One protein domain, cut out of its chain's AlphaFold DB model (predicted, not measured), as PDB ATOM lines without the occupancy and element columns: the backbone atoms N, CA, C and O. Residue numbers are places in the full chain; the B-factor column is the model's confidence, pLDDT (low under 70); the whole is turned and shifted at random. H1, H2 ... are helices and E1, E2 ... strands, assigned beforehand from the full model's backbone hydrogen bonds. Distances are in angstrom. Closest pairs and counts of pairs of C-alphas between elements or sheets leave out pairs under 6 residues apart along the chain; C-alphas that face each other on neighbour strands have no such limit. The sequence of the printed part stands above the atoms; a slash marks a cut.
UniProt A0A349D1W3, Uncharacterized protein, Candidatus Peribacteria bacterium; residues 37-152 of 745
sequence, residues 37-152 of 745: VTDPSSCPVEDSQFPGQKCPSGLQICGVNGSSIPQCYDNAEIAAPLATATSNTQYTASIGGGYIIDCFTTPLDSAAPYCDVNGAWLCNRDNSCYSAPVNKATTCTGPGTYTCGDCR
ATOM      1  N   VAL A  37      95.063 118.063  95.272       89.88
ATOM      2  CA  VAL A  37      95.521 116.673  95.098       89.88
ATOM      3  C   VAL A  37      94.639 115.699  95.886       89.88
ATOM      4  O   VAL A  37      94.008 116.080  96.870       89.88
ATOM      5  N   THR A  38      94.588 114.433  95.465       88.81
ATOM      6  CA  THR A  38      93.897 113.338  96.187       88.81
ATOM      7  C   THR A  38      94.798 112.572  97.142       88.81
ATOM      8  O   THR A  38      94.299 111.839  97.985       88.81
ATOM      9  N   ASP A  39      96.110 112.694  96.991       88.31
ATOM     10  CA  ASP A  39      97.103 112.108  97.882       88.31
ATOM     11  C   ASP A  39      98.003 113.250  98.375       88.31
ATOM     12  O   ASP A  39      98.673 113.876  97.547       88.31
ATOM     13  N   PRO A  40      98.040 113.554  99.685       87.00
ATOM     14  CA  PRO A  40      98.786 114.685 100.214       87.00
ATOM     15  C   PRO A  40     100.287 114.586  99.969       87.00
ATOM     16  O   PRO A  40     100.962 115.610  99.843       87.00
ATOM     17  N   SER A  41     100.816 113.365  99.834       85.62
ATOM     18  CA  SER A  41     102.223 113.138  99.502       85.62
ATOM     19  C   SER A  41     102.588 113.613  98.088       85.62
ATOM     20  O   SER A  41     103.766 113.824  97.794       85.62
ATOM     21  N   SER A  42     101.584 113.828  97.231       88.56
ATOM     22  CA  SER A  42     101.740 114.361  95.874       88.56
ATOM     23  C   SER A  42     101.800 115.888  95.823       88.56
ATOM     24  O   SER A  42     101.966 116.447  94.739       88.56
ATOM     25  N   CYS A  43     101.685 116.578  96.962       89.44
ATOM     26  CA  CYS A  43     101.948 118.009  97.002       89.44
ATOM     27  C   CYS A  43     103.390 118.309  96.546       89.44
ATOM     28  O   CYS A  43     104.324 117.574  96.876       89.44
ATOM     29  N   PRO A  44     103.613 119.384  95.777       87.19
ATOM     30  CA  PRO A  44     104.936 119.682  95.250       87.19
ATOM     31  C   PRO A  44     105.914 120.081  96.368       87.19
ATOM     32  O   PRO A  44     105.544 120.731  97.342       87.19
ATOM     33  N   VAL A  45     107.193 119.722  96.207       85.00
ATOM     34  CA  VAL A  45     108.303 120.177  97.080       85.00
ATOM     35  C   VAL A  45     108.857 121.547  96.664       85.00
ATOM     36  O   VAL A  45     109.503 122.243  97.450       85.00
ATOM     37  N   GLU A  46     108.625 121.913  95.404       81.06
ATOM     38  CA  GLU A  46     108.932 123.196  94.779       81.06
ATOM     39  C   GLU A  46     107.873 123.463  93.703       81.06
ATOM     40  O   GLU A  46     107.497 122.545  92.974       81.06
ATOM     41  N   ASP A  47     107.382 124.699  93.608       76.75
ATOM     42  CA  ASP A  47     106.377 125.075  92.615       76.75
ATOM     43  C   ASP A  47     106.737 126.385  91.907       76.75
ATOM     44  O   ASP A  47     107.382 127.280  92.463       76.75
ATOM     45  N   SER A  48     106.312 126.490  90.650       71.69
ATOM     46  CA  SER A  48     106.564 127.644  89.788       71.69
ATOM     47  C   SER A  48     105.974 128.964  90.312       71.69
ATOM     48  O   SER A  48     106.477 130.029  89.949       71.69
ATOM     49  N   GLN A  49     104.961 128.911  91.184       73.88
ATOM     50  CA  GLN A  49     104.342 130.066  91.840       73.88
ATOM     51  C   GLN A  49     105.207 130.632  92.980       73.88
ATOM     52  O   GLN A  49     105.070 131.811  93.312       73.88
ATOM     53  N   PHE A  50     106.154 129.853  93.522       75.69
ATOM     54  CA  PHE A  50     107.076 130.272  94.588       75.69
ATOM     55  C   PHE A  50     108.552 130.104  94.171       75.69
ATOM     56  O   PHE A  50     109.310 129.363  94.805       75.69
ATOM     57  N   PRO A  51     109.009 130.793  93.105       69.31
ATOM     58  CA  PRO A  51     110.333 130.569  92.536       69.31
ATOM     59  C   PRO A  51     111.445 130.898  93.541       69.31
ATOM     60  O   PRO A  51     111.531 132.012  94.062       69.31
ATOM     61  N   GLY A  52     112.320 129.919  93.790       70.50
ATOM     62  CA  GLY A  52     113.466 130.039  94.698       70.50
ATOM     63  C   GLY A  52     113.208 129.603  96.145       70.50
ATOM     64  O   GLY A  52     114.132 129.674  96.952       70.50
ATOM     65  N   GLN A  53     112.000 129.132  96.477       75.94
ATOM     66  CA  GLN A  53     111.660 128.573  97.790       75.94
ATOM     67  C   GLN A  53     111.390 127.066  97.647       75.94
ATOM     68  O   GLN A  53     110.501 126.666  96.903       75.94
ATOM     69  N   LYS A  54     112.189 126.228  98.324       83.44
ATOM     70  CA  LYS A  54     112.114 124.758  98.264       83.44
ATOM     71  C   LYS A  54     112.017 124.180  99.667       83.44
ATOM     72  O   LYS A  54     112.813 124.560 100.530       83.44
ATOM     73  N   CYS A  55     111.100 123.239  99.876       85.38
ATOM     74  CA  CYS A  55     110.992 122.555 101.158       85.38
ATOM     75  C   CYS A  55     112.212 121.650 101.416       85.38
ATOM     76  O   CYS A  55     112.612 120.879 100.536       85.38
ATOM     77  N   PRO A  56     112.869 121.763 102.585       81.50
ATOM     78  CA  PRO A  56     114.048 120.968 102.900       81.50
ATOM     79  C   PRO A  56     113.690 119.501 103.194       81.50
ATOM     80  O   PRO A  56     112.630 119.207 103.732       81.50
ATOM     81  N   SER A  57     114.616 118.595 102.861       75.12
ATOM     82  CA  SER A  57     114.691 117.192 103.308       75.12
ATOM     83  C   SER A  57     113.359 116.433 103.457       75.12
ATOM     84  O   SER A  57     112.967 116.096 104.568       75.12
ATOM     85  N   GLY A  58     112.715 116.091 102.337       74.94
ATOM     86  CA  GLY A  58     111.606 115.121 102.299       74.94
ATOM     87  C   GLY A  58     110.211 115.673 102.606       74.94
ATOM     88  O   GLY A  58     109.254 114.930 102.449       74.94
ATOM     89  N   LEU A  59     110.095 116.952 102.976       87.44
ATOM     90  CA  LEU A  59     108.819 117.625 103.237       87.44
ATOM     91  C   LEU A  59     108.210 118.204 101.949       87.44
ATOM     92  O   LEU A  59     108.938 118.714 101.091       87.44
ATOM     93  N   GLN A  60     106.883 118.191 101.848       89.50
ATOM     94  CA  GLN A  60     106.106 118.808 100.772       89.50
ATOM     95  C   GLN A  60     105.517 120.153 101.219       89.50
ATOM     96  O   GLN A  60     105.442 120.456 102.412       89.50
ATOM     97  N   ILE A  61     105.098 120.979 100.257       89.06
ATOM     98  CA  ILE A  61     104.369 122.215 100.552       89.06
ATOM     99  C   ILE A  61     102.967 121.860 101.069       89.06
ATOM    100  O   ILE A  61     102.249 121.068 100.459       89.06
ATOM    101  N   CYS A  62     102.585 122.462 102.190       89.06
ATOM    102  CA  CYS A  62     101.313 122.252 102.861       89.06
ATOM    103  C   CYS A  62     100.857 123.574 103.493       89.06
ATOM    104  O   CYS A  62     101.180 123.873 104.641       89.06
ATOM    105  N   GLY A  63     100.158 124.388 102.698       87.00
ATOM    106  CA  GLY A  63      99.680 125.727 103.040       87.00
ATOM    107  C   GLY A  63     100.680 126.847 102.736       87.00
ATOM    108  O   GLY A  63     101.890 126.631 102.607       87.00
ATOM    109  N   VAL A  64     100.177 128.079 102.615       83.62
ATOM    110  CA  VAL A  64     101.006 129.270 102.369       83.62
ATOM    111  C   VAL A  64     100.681 130.376 103.372       83.62
ATOM    112  O   VAL A  64      99.537 130.812 103.492       83.62
ATOM    113  N   ASN A  65     101.701 130.852 104.100       80.06
ATOM    114  CA  ASN A  65     101.544 131.980 105.018       80.06
ATOM    115  C   ASN A  65     101.490 133.289 104.224       80.06
ATOM    116  O   ASN A  65     102.483 133.708 103.614       80.06
ATOM    117  N   GLY A  66     100.319 133.923 104.214       72.38
ATOM    118  CA  GLY A  66     100.047 135.064 103.345       72.38
ATOM    119  C   GLY A  66     100.188 134.696 101.865       72.38
ATOM    120  O   GLY A  66      99.972 133.560 101.462       72.38
ATOM    121  N   SER A  67     100.571 135.661 101.030       67.31
ATOM    122  CA  SER A  67     100.615 135.480  99.571       67.31
ATOM    123  C   SER A  67     101.959 134.966  99.025       67.31
ATOM    124  O   SER A  67     102.189 135.088  97.822       67.31
ATOM    125  N   SER A  68     102.914 134.496  99.849       73.06
ATOM    126  CA  SER A  68     104.288 134.273  99.335       73.06
ATOM    127  C   SER A  68     105.190 133.244 100.031       73.06
ATOM    128  O   SER A  68     106.254 132.971  99.472       73.06
ATOM    129  N   ILE A  69     104.855 132.708 101.213       83.12
ATOM    130  CA  ILE A  69     105.782 131.846 101.981       83.12
ATOM    131  C   ILE A  69     105.194 130.436 102.161       83.12
ATOM    132  O   ILE A  69     104.332 130.261 103.033       83.12
ATOM    133  N   PRO A  70     105.630 129.427 101.375       85.25
ATOM    134  CA  PRO A  70     105.148 128.058 101.519       85.25
ATOM    135  C   PRO A  70     105.544 127.491 102.886       85.25
ATOM    136  O   PRO A  70     106.673 127.686 103.346       85.25
ATOM    137  N   GLN A  71     104.609 126.812 103.546       88.50
ATOM    138  CA  GLN A  71     104.879 126.041 104.757       88.50
ATOM    139  C   GLN A  71     105.192 124.597 104.366       88.50
ATOM    140  O   GLN A  71     104.538 124.034 103.494       88.50
ATOM    141  N   CYS A  72     106.216 124.013 104.984       89.25
ATOM    142  CA  CYS A  72     106.694 122.673 104.650       89.25
ATOM    143  C   CYS A  72     106.288 121.685 105.739       89.25
ATOM    144  O   CYS A  72     106.562 121.938 106.914       89.25
ATOM    145  N   TYR A  73     105.678 120.569 105.350       88.00
ATOM    146  CA  TYR A  73     105.209 119.532 106.268       88.00
ATOM    147  C   TYR A  73     105.445 118.125 105.690       88.00
ATOM    148  O   TYR A  73     105.642 117.969 104.484       88.00
ATOM    149  N   ASP A  74     105.486 117.104 106.552       88.56
ATOM    150  CA  ASP A  74     105.547 115.702 106.121       88.56
ATOM    151  C   ASP A  74     104.134 115.218 105.787       88.56
ATOM    152  O   ASP A  74     103.368 114.778 106.646       88.56
ATOM    153  N   ASN A  75     103.751 115.358 104.521       85.00
ATOM    154  CA  ASN A  75     102.376 115.098 104.112       85.00
ATOM    155  C   ASN A  75     102.030 113.600 104.077       85.00
ATOM    156  O   ASN A  75     100.858 113.260 103.916       85.00
ATOM    157  N   ALA A  76     103.003 112.695 104.238       79.25
ATOM    158  CA  ALA A  76     102.745 111.255 104.249       79.25
ATOM    159  C   ALA A  76     101.940 110.795 105.482       79.25
ATOM    160  O   ALA A  76     101.361 109.709 105.465       79.25
ATOM    161  N   GLU A  77     101.871 111.614 106.535       80.62
ATOM    162  CA  GLU A  77     101.098 111.330 107.751       80.62
ATOM    163  C   GLU A  77      99.618 111.754 107.651       80.62
ATOM    164  O   GLU A  77      98.817 111.420 108.525       80.62
ATOM    165  N   ILE A  78      99.227 112.462 106.583       85.12
ATOM    166  CA  ILE A  78      97.862 112.969 106.396       85.12
ATOM    167  C   ILE A  78      96.984 111.879 105.765       85.12
ATOM    168  O   ILE A  78      97.119 111.550 104.587       85.12
ATOM    169  N   ALA A  79      96.039 111.337 106.536       83.19
ATOM    170  CA  ALA A  79      95.091 110.325 106.065       83.19
ATOM    171  C   ALA A  79      93.743 110.938 105.651       83.19
ATOM    172  O   ALA A  79      93.240 111.857 106.299       83.19
ATOM    173  N   ALA A  80      93.129 110.400 104.591       81.19
ATOM    174  CA  ALA A  80      91.782 110.797 104.178       81.19
ATOM    175  C   ALA A  80      90.704 110.319 105.175       81.19
ATOM    176  O   ALA A  80      90.861 109.249 105.776       81.19
ATOM    177  N   PRO A  81      89.583 111.053 105.328       84.12
ATOM    178  CA  PRO A  81      88.483 110.651 106.194       84.12
ATOM    179  C   PRO A  81      87.871 109.311 105.776       84.12
ATOM    180  O   PRO A  81      87.674 109.043 104.592       84.12
ATOM    181  N   LEU A  82      87.499 108.494 106.769       79.19
ATOM    182  CA  LEU A  82      86.761 107.240 106.555       79.19
ATOM    183  C   LEU A  82      85.241 107.449 106.439       79.19
ATOM    184  O   LEU A  82      84.540 106.589 105.911       79.19
ATOM    185  N   ALA A  83      84.717 108.561 106.962       82.25
ATOM    186  CA  ALA A  83      83.303 108.909 106.849       82.25
ATOM    187  C   ALA A  83      83.003 109.465 105.453       82.25
ATOM    188  O   ALA A  83      83.842 110.143 104.865       82.25
ATOM    189  N   THR A  84      81.809 109.206 104.927       87.50
ATOM    190  CA  THR A  84      81.373 109.785 103.654       87.50
ATOM    191  C   THR A  84      80.882 111.220 103.843       87.50
ATOM    192  O   THR A  84      80.353 111.571 104.898       87.50
ATOM    193  N   ALA A  85      81.029 112.051 102.812       88.25
ATOM    194  CA  ALA A  85      80.496 113.413 102.784       88.25
ATOM    195  C   ALA A  85      79.888 113.710 101.416       88.25
ATOM    196  O   ALA A  85      80.404 113.261 100.393       88.25
ATOM    197  N   THR A  86      78.792 114.463 101.392       89.00
ATOM    198  CA  THR A  86      78.128 114.892 100.160       89.00
ATOM    199  C   THR A  86      78.517 116.319  99.803       89.00
ATOM    200  O   THR A  86      78.602 117.196 100.662       89.00
ATOM    201  N   SER A  87      78.752 116.568  98.518       88.06
ATOM    202  CA  SER A  87      79.120 117.887  98.011       88.06
ATOM    203  C   SER A  87      78.548 118.137  96.621       88.06
ATOM    204  O   SER A  87      78.503 117.262  95.754       88.06
ATOM    205  N   ASN A  88      78.136 119.387  96.410       88.38
ATOM    206  CA  ASN A  88      77.776 119.944  95.107       88.38
ATOM    207  C   ASN A  88      78.813 120.976  94.622       88.38
ATOM    208  O   ASN A  88      78.605 121.614  93.585       88.38
ATOM    209  N   THR A  89      79.922 121.139  95.346       89.88
ATOM    210  CA  THR A  89      80.974 122.111  95.040       89.88
ATOM    211  C   THR A  89      82.073 121.453  94.218       89.88
ATOM    212  O   THR A  89      82.622 120.423  94.608       89.88
ATOM    213  N   GLN A  90      82.403 122.051  93.074       89.88
ATOM    214  CA  GLN A  90      83.541 121.636  92.257       89.88
ATOM    215  C   GLN A  90      84.721 122.561  92.536       89.88
ATOM    216  O   GLN A  90      84.732 123.709  92.100       89.88
ATOM    217  N   TYR A  91      85.701 122.044  93.265       88.88
ATOM    218  CA  TYR A  91      86.955 122.726  93.574       88.88
ATOM    219  C   TYR A  91      87.956 122.578  92.426       88.88
ATOM    220  O   TYR A  91      88.661 123.523  92.083       88.88
ATOM    221  N   THR A  92      87.967 121.413  91.768       88.44
ATOM    222  CA  THR A  92      88.726 121.196  90.533       88.44
ATOM    223  C   THR A  92      88.023 120.216  89.595       88.44
ATOM    224  O   THR A  92      87.428 119.230  90.023       88.44
ATOM    225  N   ALA A  93      88.082 120.473  88.287       84.06
ATOM    226  CA  ALA A  93      87.544 119.563  87.274       84.06
ATOM    227  C   ALA A  93      88.525 118.441  86.888       84.06
ATOM    228  O   ALA A  93      88.100 117.438  86.324       84.06
ATOM    229  N   SER A  94      89.824 118.593  87.180       83.12
ATOM    230  CA  SER A  94      90.868 117.666  86.719       83.12
ATOM    231  C   SER A  94      90.959 116.361  87.516       83.12
ATOM    232  O   SER A  94      91.612 115.431  87.053       83.12
ATOM    233  N   ILE A  95      90.322 116.283  88.689       82.69
ATOM    234  CA  ILE A  95      90.513 115.191  89.661       82.69
ATOM    235  C   ILE A  95      89.261 114.301  89.832       82.69
ATOM    236  O   ILE A  95      89.301 113.302  90.538       82.69
ATOM    237  N   GLY A  96      88.162 114.573  89.123       85.69
ATOM    238  CA  GLY A  96      86.894 113.857  89.344       85.69
ATOM    239  C   GLY A  96      86.357 114.063  90.767       85.69
ATOM    240  O   GLY A  96      86.765 114.999  91.456       85.69
ATOM    241  N   GLY A  97      85.419 113.230  91.215       88.69
ATOM    242  CA  GLY A  97      84.890 113.296  92.582       88.69
ATOM    243  C   GLY A  97      85.773 112.619  93.638       88.69
ATOM    244  O   GLY A  97      86.684 111.858  93.322       88.69
ATOM    245  N   GLY A  98      85.461 112.851  94.912       90.94
ATOM    246  CA  GLY A  98      86.155 112.229  96.046       90.94
ATOM    247  C   GLY A  98      86.852 113.245  96.943       90.94
ATOM    248  O   GLY A  98      86.790 114.453  96.703       90.94
ATOM    249  N   TYR A  99      87.489 112.761  98.008       91.94
ATOM    250  CA  TYR A  99      88.216 113.634  98.926       91.94
ATOM    251  C   TYR A  99      89.506 114.156  98.288       91.94
ATOM    252  O   TYR A  99      90.272 113.385  97.706       91.94
ATOM    253  N   ILE A 100      89.737 115.461  98.430       91.06
ATOM    254  CA  ILE A 100      90.943 116.179  98.007       91.06
ATOM    255  C   ILE A 100      91.443 117.108  99.124       91.06
ATOM    256  O   ILE A 100      90.682 117.476 100.021       91.06
ATOM    257  N   ILE A 101      92.696 117.539  99.026       90.44
ATOM    258  CA  ILE A 101      93.262 118.637  99.822       90.44
ATOM    259  C   ILE A 101      93.807 119.741  98.913       90.44
ATOM    260  O   ILE A 101      94.061 119.485  97.737       90.44
ATOM    261  N   ASP A 102      94.007 120.948  99.448       90.00
ATOM    262  CA  ASP A 102      94.685 122.051  98.753       90.00
ATOM    263  C   ASP A 102      96.093 122.257  99.320       90.00
ATOM    264  O   ASP A 102      96.270 122.798 100.413       90.00
ATOM    265  N   CYS A 103      97.111 121.874  98.551       89.12
ATOM    266  CA  CYS A 103      98.510 122.012  98.946       89.12
ATOM    267  C   CYS A 103      98.913 123.471  99.199       89.12
ATOM    268  O   CYS A 103      99.850 123.716  99.959       89.12
ATOM    269  N   PHE A 104      98.232 124.443  98.582       88.75
ATOM    270  CA  PHE A 104      98.548 125.869  98.691       88.75
ATOM    271  C   PHE A 104      97.477 126.663  99.428       88.75
ATOM    272  O   PHE A 104      97.338 127.858  99.180       88.75
ATOM    273  N   THR A 105      96.741 126.027 100.339       85.69
ATOM    274  CA  THR A 105      95.658 126.713 101.045       85.69
ATOM    275  C   THR A 105      96.126 128.006 101.727       85.69
ATOM    276  O   THR A 105      97.203 128.088 102.335       85.69
ATOM    277  N   THR A 106      95.304 129.042 101.573       80.69
ATOM    278  CA  THR A 106      95.474 130.370 102.165       80.69
ATOM    279  C   THR A 106      94.090 130.939 102.522       80.69
ATOM    280  O   THR A 106      93.193 130.893 101.678       80.69
ATOM    281  N   PRO A 107      93.923 131.585 103.690       76.19
ATOM    282  CA  PRO A 107      94.938 131.737 104.731       76.19
ATOM    283  C   PRO A 107      95.258 130.385 105.380       76.19
ATOM    284  O   PRO A 107      94.439 129.471 105.326       76.19
ATOM    285  N   LEU A 108      96.453 130.266 105.967       77.62
ATOM    286  CA  LEU A 108      96.798 129.084 106.757       77.62
ATOM    287  C   LEU A 108      95.713 128.832 107.797       77.62
ATOM    288  O   LEU A 108      95.231 129.771 108.442       77.62
ATOM    289  N   ASP A 109      95.372 127.567 107.982       73.06
ATOM    290  CA  ASP A 109      94.639 127.180 109.168       73.06
ATOM    291  C   ASP A 109      95.540 127.291 110.418       73.06
ATOM    292  O   ASP A 109      96.721 127.658 110.374       73.06
ATOM    293  N   SER A 110      94.938 127.092 111.587       75.44
ATOM    294  CA  SER A 110      95.588 127.439 112.855       75.44
ATOM    295  C   SER A 110      96.608 126.402 113.354       75.44
ATOM    296  O   SER A 110      97.330 126.696 114.310       75.44
ATOM    297  N   ALA A 111      96.701 125.219 112.729       77.00
ATOM    298  CA  ALA A 111      97.523 124.098 113.190       77.00
ATOM    299  C   ALA A 111      98.119 123.294 112.019       77.00
ATOM    300  O   ALA A 111      97.429 122.994 111.062       77.00
ATOM    301  N   ALA A 112      99.393 122.899 112.113       76.81
ATOM    302  CA  ALA A 112     100.002 122.017 111.114       76.81
ATOM    303  C   ALA A 112      99.418 120.586 111.219       76.81
ATOM    304  O   ALA A 112      99.248 120.124 112.355       76.81
ATOM    305  N   PRO A 113      99.183 119.860 110.105       81.69
ATOM    306  CA  PRO A 113      99.491 120.210 108.711       81.69
ATOM    307  C   PRO A 113      98.504 121.187 108.064       81.69
ATOM    308  O   PRO A 113      97.335 120.875 107.898       81.69
ATOM    309  N   TYR A 114      99.002 122.323 107.567       85.50
ATOM    310  CA  TYR A 114      98.122 123.438 107.209       85.50
ATOM    311  C   TYR A 114      97.270 123.265 105.948       85.50
ATOM    312  O   TYR A 114      96.464 124.134 105.649       85.50
ATOM    313  N   CYS A 115      97.494 122.214 105.158       82.81
ATOM    314  CA  CYS A 115      96.809 121.932 103.892       82.81
ATOM    315  C   CYS A 115      95.566 121.049 104.050       82.81
ATOM    316  O   CYS A 115      94.916 120.732 103.052       82.81
ATOM    317  N   ASP A 116      95.227 120.660 105.278       76.31
ATOM    318  CA  ASP A 116      94.091 119.790 105.573       76.31
ATOM    319  C   ASP A 116      92.816 120.548 105.981       76.31
ATOM    320  O   ASP A 116      91.789 119.918 106.221       76.31
ATOM    321  N   VAL A 117      92.858 121.886 106.018       73.44
ATOM    322  CA  VAL A 117      91.713 122.762 106.307       73.44
ATOM    323  C   VAL A 117      91.093 122.435 107.679       73.44
ATOM    324  O   VAL A 117      89.897 122.160 107.798       73.44
ATOM    325  N   ASN A 118      91.908 122.494 108.740       74.38
ATOM    326  CA  ASN A 118      91.561 122.088 110.113       74.38
ATOM    327  C   ASN A 118      91.104 120.614 110.228       74.38
ATOM    328  O   ASN A 118      90.118 120.308 110.908       74.38
ATOM    329  N   GLY A 119      91.813 119.694 109.575       69.56
ATOM    330  CA  GLY A 119      91.576 118.248 109.651       69.56
ATOM    331  C   GLY A 119      90.440 117.717 108.768       69.56
ATOM    332  O   GLY A 119      90.018 116.569 108.939       69.56
ATOM    333  N   ALA A 120      89.926 118.518 107.833       68.62
ATOM    334  CA  ALA A 120      88.810 118.169 106.963       68.62
ATOM    335  C   ALA A 120      89.213 118.218 105.483       68.62
ATOM    336  O   ALA A 120      89.265 119.270 104.851       68.62
ATOM    337  N   TRP A 121      89.399 117.044 104.884       86.31
ATOM    338  CA  TRP A 121      89.513 116.941 103.433       86.31
ATOM    339  C   TRP A 121      88.258 117.483 102.743       86.31
ATOM    340  O   TRP A 121      87.127 117.236 103.168       86.31
ATOM    341  N   LEU A 122      88.452 118.173 101.626       89.12
ATOM    342  CA  LEU A 122      87.362 118.722 100.835       89.12
ATOM    343  C   LEU A 122      86.747 117.612  99.983       89.12
ATOM    344  O   LEU A 122      87.449 116.898  99.274       89.12
ATOM    345  N   CYS A 123      85.423 117.472 100.014       91.56
ATOM    346  CA  CYS A 123      84.724 116.581  99.093       91.56
ATOM    347  C   CYS A 123      84.499 117.294  97.753       91.56
ATOM    348  O   CYS A 123      83.688 118.223  97.657       91.56
ATOM    349  N   ASN A 124      85.226 116.871  96.717       93.12
ATOM    350  CA  ASN A 124      85.081 117.407  95.372       93.12
ATOM    351  C   ASN A 124      83.913 116.748  94.642       93.12
ATOM    352  O   ASN A 124      83.754 115.525  94.652       93.12
ATOM    353  N   ARG A 125      83.113 117.568  93.964       92.69
ATOM    354  CA  ARG A 125      82.031 117.097  93.106       92.69
ATOM    355  C   ARG A 125      82.550 116.553  91.776       92.69
ATOM    356  O   ARG A 125      83.350 117.203  91.105       92.69
ATOM    357  N   ASP A 126      81.954 115.452  91.327       91.69
ATOM    358  CA  ASP A 126      82.077 114.956  89.960       91.69
ATOM    359  C   ASP A 126      80.940 115.439  89.047       91.69
ATOM    360  O   ASP A 126      79.760 115.446  89.412       91.69
ATOM    361  N   ASN A 127      81.292 115.823  87.821       90.38
ATOM    362  CA  ASN A 127      80.320 116.329  86.862       90.38
ATOM    363  C   ASN A 127      79.340 115.248  86.376       90.38
ATOM    364  O   ASN A 127      78.189 115.574  86.119       90.38
ATOM    365  N   SER A 128      79.750 113.978  86.300       88.69
ATOM    366  CA  SER A 128      78.898 112.870  85.841       88.69
ATOM    367  C   SER A 128      77.693 112.614  86.752       88.69
ATOM    368  O   SER A 128      76.629 112.258  86.252       88.69
ATOM    369  N   CYS A 129      77.821 112.862  88.060       89.81
ATOM    370  CA  CYS A 129      76.686 112.838  88.985       89.81
ATOM    371  C   CYS A 129      75.818 114.088  88.843       89.81
ATOM    372  O   CYS A 129      74.592 114.010  88.849       89.81
ATOM    373  N   TYR A 130      76.456 115.251  88.724       89.94
ATOM    374  CA  TYR A 130      75.783 116.537  88.863       89.94
ATOM    375  C   TYR A 130      75.018 116.987  87.620       89.94
ATOM    376  O   TYR A 130      74.022 117.701  87.747       89.94
ATOM    377  N   SER A 131      75.491 116.633  86.426       88.75
ATOM    378  CA  SER A 131      74.859 117.022  85.167       88.75
ATOM    379  C   SER A 131      73.717 116.083  84.772       88.75
ATOM    380  O   SER A 131      73.676 114.920  85.177       88.75
ATOM    381  N   ALA A 132      72.805 116.577  83.931       80.69
ATOM    382  CA  ALA A 132      71.774 115.750  83.313       80.69
ATOM    383  C   ALA A 132      72.411 114.583  82.521       80.69
ATOM    384  O   ALA A 132      73.459 114.781  81.897       80.69
ATOM    385  N   PRO A 133      71.808 113.379  82.518       83.44
ATOM    386  CA  PRO A 133      70.481 113.053  83.053       83.44
ATOM    387  C   PRO A 133      70.455 112.684  84.550       83.44
ATOM    388  O   PRO A 133      69.393 112.375  85.073       83.44
ATOM    389  N   VAL A 134      71.596 112.698  85.246       89.31
ATOM    390  CA  VAL A 134      71.710 112.139  86.605       89.31
ATOM    391  C   VAL A 134      71.238 113.117  87.681       89.31
ATOM    392  O   VAL A 134      70.454 112.729  88.540       89.31
ATOM    393  N   ASN A 135      71.654 114.389  87.615       90.62
ATOM    394  CA  ASN A 135      71.205 115.477  88.503       90.62
ATOM    395  C   ASN A 135      71.298 115.174  90.020       90.62
ATOM    396  O   ASN A 135      70.450 115.602  90.805       90.62
ATOM    397  N   LYS A 136      72.347 114.472  90.458       91.19
ATOM    398  CA  LYS A 136      72.600 114.085  91.856       91.19
ATOM    399  C   LYS A 136      73.852 114.750  92.428       91.19
ATOM    400  O   LYS A 136      74.775 115.113  91.698       91.19
ATOM    401  N   ALA A 137      73.898 114.898  93.747       90.62
ATOM    402  CA  ALA A 137      75.101 115.331  94.455       90.62
ATOM    403  C   ALA A 137      76.177 114.230  94.442       90.62
ATOM    404  O   ALA A 137      75.868 113.040  94.348       90.62
ATOM    405  N   THR A 138      77.450 114.608  94.561       92.62
ATOM    406  CA  THR A 138      78.551 113.643  94.686       92.62
ATOM    407  C   THR A 138      78.770 113.292  96.152       92.62
ATOM    408  O   THR A 138      78.938 114.183  96.980       92.62
ATOM    409  N   THR A 139      78.811 112.000  96.465       91.69
ATOM    410  CA  THR A 139      79.166 111.469  97.783       91.69
ATOM    411  C   THR A 139      80.600 110.955  97.740       91.69
ATOM    412  O   THR A 139      80.881 109.952  97.085       91.69
ATOM    413  N   CYS A 140      81.518 111.624  98.428       92.19
ATOM    414  CA  CYS A 140      82.910 111.204  98.536       92.19
ATOM    415  C   CYS A 140      83.037 110.026  99.502       92.19
ATOM    416  O   CYS A 140      82.536 110.082 100.626       92.19
ATOM    417  N   THR A 141      83.695 108.957  99.055       89.75
ATOM    418  CA  THR A 141      83.840 107.698  99.807       89.75
ATOM    419  C   THR A 141      85.292 107.358 100.133       89.75
ATOM    420  O   THR A 141      85.544 106.460 100.932       89.75
ATOM    421  N   GLY A 142      86.242 108.095  99.560       87.62
ATOM    422  CA  GLY A 142      87.671 107.993  99.830       87.62
ATOM    423  C   GLY A 142      88.480 108.982  98.977       87.62
ATOM    424  O   GLY A 142      87.892 109.801  98.257       87.62
ATOM    425  N   PRO A 143      89.824 108.945  99.059       86.69
ATOM    426  CA  PRO A 143      90.680 109.824  98.270       86.69
ATOM    427  C   PRO A 143      90.499 109.544  96.773       86.69
ATOM    428  O   PRO A 143      90.773 108.443  96.299       86.69
ATOM    429  N   GLY A 144      89.979 110.530  96.036       85.06
ATOM    430  CA  GLY A 144      89.650 110.397  94.608       85.06
ATOM    431  C   GLY A 144      88.564 109.364  94.259       85.06
ATOM    432  O   GLY A 144      88.423 109.004  93.091       85.06
ATOM    433  N   THR A 145      87.813 108.851  95.241       89.12
ATOM    434  CA  THR A 145      86.726 107.883  95.030       89.12
ATOM    435  C   THR A 145      85.382 108.435  95.506       89.12
ATOM    436  O   THR A 145      85.283 109.102  96.543       89.12
ATOM    437  N   TYR A 146      84.325 108.180  94.729       92.31
ATOM    438  CA  TYR A 146      82.992 108.737  94.971       92.31
ATOM    439  C   TYR A 146      81.858 107.868  94.408       92.31
ATOM    440  O   TYR A 146      82.079 106.980  93.583       92.31
ATOM    441  N   THR A 147      80.629 108.162  94.834       91.94
ATOM    442  CA  THR A 147      79.368 107.679  94.246       91.94
ATOM    443  C   THR A 147      78.388 108.842  94.043       91.94
ATOM    444  O   THR A 147      78.575 109.923  94.603       91.94
ATOM    445  N   CYS A 148      77.343 108.659  93.231       90.62
ATOM    446  CA  CYS A 148      76.265 109.649  93.112       90.62
ATOM    447  C   CYS A 148      75.217 109.408  94.208       90.62
ATOM    448  O   CYS A 148      74.685 108.303  94.313       90.62
ATOM    449  N   GLY A 149      74.957 110.422  95.030       86.31
ATOM    450  CA  GLY A 149      74.056 110.355  96.178       86.31
ATOM    451  C   GLY A 149      72.624 110.789  95.857       86.31
ATOM    452  O   GLY A 149      72.030 110.380  94.853       86.31
ATOM    453  N   ASP A 150      72.066 111.619  96.735       87.25
ATOM    454  CA  ASP A 150      70.708 112.150  96.606       87.25
ATOM    455  C   ASP A 150      70.590 113.171  95.469       87.25
ATOM    456  O   ASP A 150      71.589 113.710  94.975       87.25
ATOM    457  N   CYS A 151      69.352 113.445  95.055       88.06
ATOM    458  CA  CYS A 151      69.066 114.487  94.076       88.06
ATOM    459  C   CYS A 151      69.671 115.821  94.504       88.06
ATOM    460  O   CYS A 151      69.609 116.217  95.671       88.06
ATOM    461  N   ARG A 152      70.259 116.540  93.546       88.12
ATOM    462  CA  ARG A 152      70.720 117.900  93.814       88.12
ATOM    463  C   ARG A 152      69.507 118.796  94.078       88.12
ATOM    464  O   ARG A 152      68.413 118.546  93.580       88.12
TER     465      ARG A 152
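AT A GLANCE: This is residues 37 to 152 of the 745 residues of an uncharacterized protein of Candidatus Peribacteria bacterium (UniProt A0A349D1W3). With little regular structure, the printed part is an elongated row of small pieces: hairpin E1 and E2 at one end, hairpin E4 and E5 in the middle, and the antiparallel sheet E3-E6-E7 with short H1 at the other end. Its 116 residues, 40 in named elements, mostly strand, run E1 E2 E3 E4 E5 H1 E6 E7. It is compact, radius of gyration of the C-alphas 15.2 A, spanning 48 by 26 by 22 A.

IN THESE COORDINATES: E1 is residues 60 to 65, from C-alpha 60 at (106.106, 118.808, 100.772); E2 is 69 to 73, E3 85 to 87, E4 98 to 102, E5 122 to 124, H1 127 to 130. E6, 136 to 142, measures 18.1 A from first to last C-alpha; E7, 145 to 151, measures 18.9 A, ending at C-alpha 151 (69.066, 114.487, 94.076).

HOW THE PARTS SIT: Within hydrogen-bond range are N 62 and O 71 of E1 and E2, 2.8 A, N 100 and O 122 of E4 and E5, 2.8 A, N 87 and O 138 of E3 and E6, 2.8 A, and N 139 and O 147 of E6 and E7, 2.8 A. The closest C-alphas of E4 and E6, Gly 98 and Cys 140, are 4.2 A apart. H1, too short for an O i to N i+4 pair, is on the sheet at a height of 8.0 A.

THE WHOLE: The farthest C-alphas, Ser 57 and Pro 133, are 48.8 A apart. The printed part has no cut; links E2 to E3 and E4 to E5 are long. Residues 51, 67 and 119 to 120 have pLDDT under 70.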